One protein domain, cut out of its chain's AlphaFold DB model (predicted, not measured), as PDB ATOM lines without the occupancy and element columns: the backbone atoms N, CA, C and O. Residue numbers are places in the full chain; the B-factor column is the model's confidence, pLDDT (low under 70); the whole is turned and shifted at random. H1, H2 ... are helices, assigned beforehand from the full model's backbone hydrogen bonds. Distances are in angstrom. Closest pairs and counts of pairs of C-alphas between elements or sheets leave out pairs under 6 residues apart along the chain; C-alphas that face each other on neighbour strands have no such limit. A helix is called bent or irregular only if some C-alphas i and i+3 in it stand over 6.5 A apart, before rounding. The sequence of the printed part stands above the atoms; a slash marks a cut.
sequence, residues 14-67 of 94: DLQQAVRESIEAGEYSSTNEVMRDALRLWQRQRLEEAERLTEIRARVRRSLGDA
ATOM      1  N   ASP A  14     -56.715  15.780  48.067       97.81
ATOM      2  CA  ASP A  14     -55.791  14.704  48.443       97.81
ATOM      3  C   ASP A  14     -54.330  15.058  48.132       97.81
ATOM      4  O   ASP A  14     -53.444  14.852  48.958       97.81
ATOM      5  N   LEU A  15     -54.065  15.649  46.960       96.06
ATOM      6  CA  LEU A  15     -52.714  16.086  46.599       96.06
ATOM      7  C   LEU A  15     -52.253  17.253  47.473       96.06
ATOM      8  O   LEU A  15     -51.087  17.318  47.852       96.06
ATOM      9  N   GLN A  16     -53.159  18.173  47.806       96.25
ATOM     10  CA  GLN A  16     -52.847  19.274  48.711       96.25
ATOM     11  C   GLN A  16     -52.515  18.763  50.121       96.25
ATOM     12  O   GLN A  16     -51.598  19.286  50.759       96.25
ATOM     13  N   GLN A  17     -53.240  17.748  50.594       97.31
ATOM     14  CA  GLN A  17     -52.995  17.109  51.883       97.31
ATOM     15  C   GLN A  17     -51.632  16.411  51.901       97.31
ATOM     16  O   GLN A  17     -50.841  16.677  52.801       97.31
ATOM     17  N   ALA A  18     -51.301  15.633  50.867       96.81
ATOM     18  CA  ALA A  18     -49.998  14.976  50.755       96.81
ATOM     19  C   ALA A  18     -48.828  15.978  50.788       96.81
ATOM     20  O   ALA A  18     -47.848  15.779  51.501       96.81
ATOM     21  N   VAL A  19     -48.943  17.104  50.069       96.31
ATOM     22  CA  VAL A  19     -47.929  18.175  50.102       96.31
ATOM     23  C   VAL A  19     -47.771  18.749  51.511       96.31
ATOM     24  O   VAL A  19     -46.652  19.020  51.943       96.31
ATOM     25  N   ARG A  20     -48.885  18.969  52.219       96.12
ATOM     26  CA  ARG A  20     -48.873  19.508  53.581       96.12
ATOM     27  C   ARG A  20     -48.198  18.540  54.550       96.12
ATOM     28  O   ARG A  20     -47.340  18.978  55.305       96.12
ATOM     29  N   GLU A  21     -48.537  17.257  54.485       97.69
ATOM     30  CA  GLU A  21     -47.965  16.214  55.342       97.69
ATOM     31  C   GLU A  21     -46.449  16.098  55.166       97.69
ATOM     32  O   GLU A  21     -45.725  16.081  56.157       97.69
ATOM     33  N   SER A  22     -45.946  16.123  53.927       97.12
ATOM     34  CA  SER A  22     -44.501  16.108  53.670       97.12
ATOM     35  C   SER A  22     -43.777  17.342  54.235       97.12
ATOM     36  O   SER A  22     -42.642  17.244  54.701       97.12
ATOM     37  N   ILE A  23     -44.419  18.515  54.236       97.69
ATOM     38  CA  ILE A  23     -43.851  19.723  54.859       97.69
ATOM     39  C   ILE A  23     -43.895  19.617  56.389       97.69
ATOM     40  O   ILE A  23     -42.909  19.927  57.054       97.69
ATOM     41  N   GLU A  24     -45.013  19.163  56.961       97.19
ATOM     42  CA  GLU A  24     -45.180  18.976  58.409       97.19
ATOM     43  C   GLU A  24     -44.222  17.913  58.972       97.19
ATOM     44  O   GLU A  24     -43.711  18.070  60.081       97.19
ATOM     45  N   ALA A  25     -43.905  16.882  58.184       97.44
ATOM     46  CA  ALA A  25     -42.885  15.881  58.491       97.44
ATOM     47  C   ALA A  25     -41.442  16.417  58.392       97.44
ATOM     48  O   ALA A  25     -40.502  15.743  58.815       97.44
ATOM     49  N   GLY A  26     -41.249  17.625  57.849       96.69
ATOM     50  CA  GLY A  26     -39.938  18.247  57.671       96.69
ATOM     51  C   GLY A  26     -39.149  17.724  56.467       96.69
ATOM     52  O   GLY A  26     -37.954  17.998  56.372       96.69
ATOM     53  N   GLU A  27     -39.787  16.995  55.546       96.94
ATOM     54  CA  GLU A  27     -39.147  16.515  54.313       96.94
ATOM     55  C   GLU A  27     -38.845  17.671  53.352       96.94
ATOM     56  O   GLU A  27     -37.856  17.631  52.620       96.94
ATOM     57  N   TYR A  28     -39.678  18.718  53.377       97.38
ATOM     58  CA  TYR A  28     -39.533  19.901  52.533       97.38
ATOM     59  C   TYR A  28     -39.814  21.185  53.306       97.38
ATOM     60  O   TYR A  28     -40.670  21.242  54.185       97.38
ATOM     61  N   SER A  29     -39.136  22.260  52.912       95.25
ATOM     62  CA  SER A  29     -39.280  23.587  53.522       95.25
ATOM     63  C   SER A  29     -40.473  24.387  52.987       95.25
ATOM     64  O   SER A  29     -40.903  25.357  53.611       95.25
ATOM     65  N   SER A  30     -40.996  24.033  51.805       94.94
ATOM     66  CA  SER A  30     -42.097  24.760  51.164       94.94
ATOM     67  C   SER A  30     -42.798  23.952  50.071       94.94
ATOM     68  O   SER A  30     -42.206  23.072  49.448       94.94
ATOM     69  N   THR A  31     -44.033  24.342  49.733       94.25
ATOM     70  CA  THR A  31     -44.771  23.794  48.581       94.25
ATOM     71  C   THR A  31     -43.985  23.922  47.276       94.25
ATOM     72  O   THR A  31     -43.965  22.996  46.474       94.25
ATOM     73  N   ASN A  32     -43.292  25.045  47.060       93.06
ATOM     74  CA  ASN A  32     -42.496  25.251  45.848       93.06
ATOM     75  C   ASN A  32     -41.341  24.251  45.728       93.06
ATOM     76  O   ASN A  32     -40.965  23.890  44.614       93.06
ATOM     77  N   GLU A  33     -40.773  23.812  46.848       95.12
ATOM     78  CA  GLU A  33     -39.733  22.790  46.857       95.12
ATOM     79  C   GLU A  33     -40.299  21.423  46.470       95.12
ATOM     80  O   GLU A  33     -39.772  20.804  45.545       95.12
ATOM     81  N   VAL A  34     -41.430  21.033  47.071       96.25
ATOM     82  CA  VAL A  34     -42.161  19.802  46.722       96.25
ATOM     83  C   VAL A  34     -42.490  19.775  45.230       96.25
ATOM     84  O   VAL A  34     -42.202  18.805  44.533       96.25
ATOM     85  N   MET A  35     -43.036  20.874  44.698       94.00
ATOM     86  CA  MET A  35     -43.413  20.955  43.286       94.00
ATOM     87  C   MET A  35     -42.202  20.886  42.353       94.00
ATOM     88  O   MET A  35     -42.262  20.234  41.311       94.00
ATOM     89  N   ARG A  36     -41.082  21.528  42.709       93.62
ATOM     90  CA  ARG A  36     -39.845  21.437  41.921       93.62
ATOM     91  C   ARG A  36     -39.292  20.021  41.923       93.62
ATOM     92  O   ARG A  36     -38.835  19.568  40.875       93.62
ATOM     93  N   ASP A  37     -39.319  19.335  43.060       96.50
ATOM     94  CA  ASP A  37     -38.838  17.961  43.125       96.50
ATOM     95  C   ASP A  37     -39.739  16.998  42.341       96.50
ATOM     96  O   ASP A  37     -39.249  16.256  41.488       96.50
ATOM     97  N   ALA A  38     -41.060  17.122  42.496       95.19
ATOM     98  CA  ALA A  38     -42.037  16.365  41.718       95.19
ATOM     99  C   ALA A  38     -41.845  16.557  40.202       95.19
ATOM    100  O   ALA A  38     -41.843  15.585  39.444       95.19
ATOM    101  N   LEU A  39     -41.613  17.794  39.744       95.19
ATOM    102  CA  LEU A  39     -41.342  18.083  38.332       95.19
ATOM    103  C   LEU A  39     -40.018  17.479  37.847       95.19
ATOM    104  O   LEU A  39     -39.958  16.969  36.728       95.19
ATOM    105  N   ARG A  40     -38.964  17.492  38.674       96.25
ATOM    106  CA  ARG A  40     -37.691  16.831  38.339       96.25
ATOM    107  C   ARG A  40     -37.866  15.322  38.233       96.25
ATOM    108  O   ARG A  40     -37.340  14.724  37.298       96.25
ATOM    109  N   LEU A  41     -38.592  14.709  39.166       97.56
ATOM    110  CA  LEU A  41     -38.888  13.278  39.133       97.56
ATOM    111  C   LEU A  41     -39.678  12.912  37.873       97.56
ATOM    112  O   LEU A  41     -39.286  11.998  37.151       97.56
ATOM    113  N   TRP A  42     -40.730  13.672  37.571       97.25
ATOM    114  CA  TRP A  42     -41.523  13.495  36.358       97.25
ATOM    115  C   TRP A  42     -40.667  13.604  35.089       97.25
ATOM    116  O   TRP A  42     -40.768  12.760  34.197       97.25
ATOM    117  N   GLN A  43     -39.779  14.599  35.015       97.56
ATOM    118  CA  GLN A  43     -38.882  14.767  33.873       97.56
ATOM    119  C   GLN A  43     -37.921  13.580  33.717       97.56
ATOM    120  O   GLN A  43     -37.751  13.095  32.599       97.56
ATOM    121  N   ARG A  44     -37.325  13.088  34.813       97.94
ATOM    122  CA  ARG A  44     -36.445  11.905  34.779       97.94
ATOM    123  C   ARG A  44     -37.176  10.676  34.250       97.94
ATOM    124  O   ARG A  44     -36.709  10.071  33.294       97.94
ATOM    125  N   GLN A  45     -38.367  10.387  34.775       98.06
ATOM    126  CA  GLN A  45     -39.189   9.264  34.308       98.06
ATOM    127  C   GLN A  45     -39.513   9.365  32.811       98.06
ATOM    128  O   GLN A  45     -39.496   8.368  32.094       98.06
ATOM    129  N   ARG A  46     -39.790  10.577  32.308       97.75
ATOM    130  CA  ARG A  46     -40.039  10.791  30.874       97.75
ATOM    131  C   ARG A  46     -38.808  10.527  30.015       97.75
ATOM    132  O   ARG A  46     -38.966  10.010  28.911       97.75
ATOM    133  N   LEU A  47     -37.623  10.907  30.489       97.88
ATOM    134  CA  LEU A  47     -36.366  10.644  29.790       97.88
ATOM    135  C   LEU A  47     -36.066   9.144  29.762       97.88
ATOM    136  O   LEU A  47     -35.834   8.603  28.686       97.88
ATOM    137  N   GLU A  48     -36.182   8.468  30.904       97.88
ATOM    138  CA  GLU A  48     -35.981   7.017  31.022       97.88
ATOM    139  C   GLU A  48     -36.923   6.233  30.095       97.88
ATOM    140  O   GLU A  48     -36.490   5.349  29.355       97.88
ATOM    141  N   GLU A  49     -38.210   6.591  30.065       97.75
ATOM    142  CA  GLU A  49     -39.180   5.948  29.174       97.75
ATOM    143  C   GLU A  49     -38.869   6.219  27.692       97.75
ATOM    144  O   GLU A  49     -38.990   5.327  26.849       97.75
ATOM    145  N   ALA A  50     -38.432   7.436  27.354       97.69
ATOM    146  CA  ALA A  50     -38.043   7.777  25.989       97.69
ATOM    147  C   ALA A  50     -36.795   7.000  25.533       97.69
ATOM    148  O   ALA A  50     -36.753   6.515  24.397       97.69
ATOM    149  N   GLU A  51     -35.801   6.844  26.408       97.94
ATOM    150  CA  GLU A  51     -34.604   6.039  26.152       97.94
ATOM    151  C   GLU A  51     -34.959   4.562  25.973       97.94
ATOM    152  O   GLU A  51     -34.595   3.960  24.959       97.94
ATOM    153  N   ARG A  52     -35.766   4.002  26.881       97.88
ATOM    154  CA  ARG A  52     -36.246   2.617  26.796       97.88
ATOM    155  C   ARG A  52     -36.990   2.356  25.491       97.88
ATOM    156  O   ARG A  52     -36.743   1.361  24.806       97.88
ATOM    157  N   LEU A  53     -37.885   3.264  25.104       98.12
ATOM    158  CA  LEU A  53     -38.624   3.148  23.852       98.12
ATOM    159  C   LEU A  53     -37.694   3.236  22.634       98.12
ATOM    160  O   LEU A  53     -37.898   2.526  21.646       98.12
ATOM    161  N   THR A  54     -36.670   4.087  22.699       98.12
ATOM    162  CA  THR A  54     -35.655   4.216  21.646       98.12
ATOM    163  C   THR A  54     -34.863   2.922  21.487       98.12
ATOM    164  O   THR A  54     -34.684   2.449  20.362       98.12
ATOM    165  N   GLU A  55     -34.461   2.295  22.592       97.88
ATOM    166  CA  GLU A  55     -33.757   1.014  22.585       97.88
ATOM    167  C   GLU A  55     -34.617  -0.107  21.981       97.88
ATOM    168  O   GLU A  55     -34.160  -0.836  21.091       97.88
ATOM    169  N   ILE A  56     -35.888  -0.206  22.390       98.00
ATOM    170  CA  ILE A  56     -36.838  -1.184  21.843       98.00
ATOM    171  C   ILE A  56     -36.988  -0.987  20.331       98.00
ATOM    172  O   ILE A  56     -36.851  -1.943  19.564       98.00
ATOM    173  N   ARG A  57     -37.209   0.253  19.873       97.62
ATOM    174  CA  ARG A  57     -37.329   0.568  18.439       97.62
ATOM    175  C   ARG A  57     -36.057   0.218  17.672       97.62
ATOM    176  O   ARG A  57     -36.147  -0.318  16.568       97.62
ATOM    177  N   ALA A  58     -34.884   0.482  18.245       97.38
ATOM    178  CA  ALA A  58     -33.611   0.121  17.636       97.38
ATOM    179  C   ALA A  58     -33.457  -1.404  17.515       97.38
ATOM    180  O   ALA A  58     -33.049  -1.891  16.461       97.38
ATOM    181  N   ARG A  59     -33.832  -2.168  18.550       97.25
ATOM    182  CA  ARG A  59     -33.818  -3.639  18.524       97.25
ATOM    183  C   ARG A  59     -34.770  -4.200  17.470       97.25
ATOM    184  O   ARG A  59     -34.361  -5.073  16.708       97.25
ATOM    185  N   VAL A  60     -35.990  -3.673  17.382       96.88
ATOM    186  CA  VAL A  60     -36.966  -4.069  16.354       96.88
ATOM    187  C   VAL A  60     -36.426  -3.766  14.958       96.88
ATOM    188  O   VAL A  60     -36.438  -4.641  14.102       96.88
ATOM    189  N   ARG A  61     -35.874  -2.568  14.728       96.56
ATOM    190  CA  ARG A  61     -35.292  -2.209  13.427       96.56
ATOM    191  C   ARG A  61     -34.136  -3.130  13.034       96.56
ATOM    192  O   ARG A  61     -34.066  -3.526  11.877       96.56
ATOM    193  N   ARG A  62     -33.257  -3.493  13.979       95.38
ATOM    194  CA  ARG A  62     -32.193  -4.481  13.729       95.38
ATOM    195  C   ARG A  62     -32.765  -5.846  13.351       95.38
ATOM    196  O   ARG A  62     -32.256  -6.451  12.424       95.38
ATOM    197  N   SER A  63     -33.822  -6.291  14.031       92.06
ATOM    198  CA  SER A  63     -34.488  -7.562  13.725       92.06
ATOM    199  C   SER A  63     -35.146  -7.560  12.345       92.06
ATOM    200  O   SER A  63     -35.060  -8.551  11.640       92.06
ATOM    201  N   LEU A  64     -35.790  -6.457  11.952       93.00
ATOM    202  CA  LEU A  64     -36.430  -6.330  10.638       93.00
ATOM    203  C   LEU A  64     -35.417  -6.245   9.486       93.00
ATOM    204  O   LEU A  64     -35.747  -6.591   8.360       93.00
ATOM    205  N   GLY A  65     -34.210  -5.741   9.757       93.00
ATOM    206  CA  GLY A  65     -33.106  -5.713   8.795       93.00
ATOM    207  C   GLY A  65     -32.227  -6.964   8.820       93.00
ATOM    208  O   GLY A  65     -31.203  -6.989   8.141       93.00
ATOM    209  N   ASP A  66     -32.569  -7.966   9.629       91.31
ATOM    210  CA  ASP A  66     -31.808  -9.204   9.724       91.31
ATOM    211  C   ASP A  66     -32.066 -10.072   8.489       91.31
ATOM    212  O   ASP A  66     -33.206 -10.393   8.173       91.31
ATOM    213  N   ALA A  67     -31.001 -10.441   7.778       90.38
ATOM    214  CA  ALA A  67     -31.086 -11.250   6.562       90.38
ATOM    215  C   ALA A  67     -31.168 -12.763   6.843       90.38
ATOM    216  O   ALA A  67     -31.179 -13.564   5.905       90.38
TER     217      ALA A  67
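Overview. This is residues 14 to 67 of the 94 residues of the protein "CopG family transcriptional regulator" of Methylobacterium sp. Leaf86 (UniProt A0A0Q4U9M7). Picture one long straight helix, H2, with a short helix, H1, set steeply at its beginning, so that the two make a corner like an L with one very long arm. Residues 38 to 67, most of them in H2, stick out from that corner and make the length of the rod. The printed part has 54 residues with two named helices, H1 then H2, and no named strand; its class is all helix. It is extended, with a radius of gyration of the C-alphas of 19.2 A, and its C-alphas span 62 by 18 by 13 A.

Arrangement. Start at H1, residues 14 to 24, and go on through the short link of 6 residues to H2, residues 31 to 64. Look at Val 19 and Thr 31: theirs are the closest C-alphas of the two helices, 6.6 A apart. H1 and H2 touch there, with 4 pairs of C-alphas within 8 A, and H2 does so with residues 31 to 34 alone. Their lines stand at a steep tilt of 62 degrees, and they run opposite ways. In both H1 and H2, every backbone O i to N i+4 pair is within hydrogen-bond range.

Along the chain. Find C-alpha 14 at (-55.791, 14.704, 48.443); from there H1 runs 15.2 A to C-alpha 24 at (-45.180, 18.976, 58.409). Next find C-alpha 31 at (-44.771, 23.794, 48.581), where H2 begins. It runs 49.2 A, not bent, to C-alpha 64 at (-36.430, -6.330, 10.638).

Size, cuts and confidence. The two C-alphas farthest apart are those of Glu 24 and Ala 67, at 61.6 A. Residues 38 to 67, of which 38 to 64 belong to H2, stand free. The printed part has no cut. The mean pLDDT of the printed part is 96.3, and no printed residue is under 70.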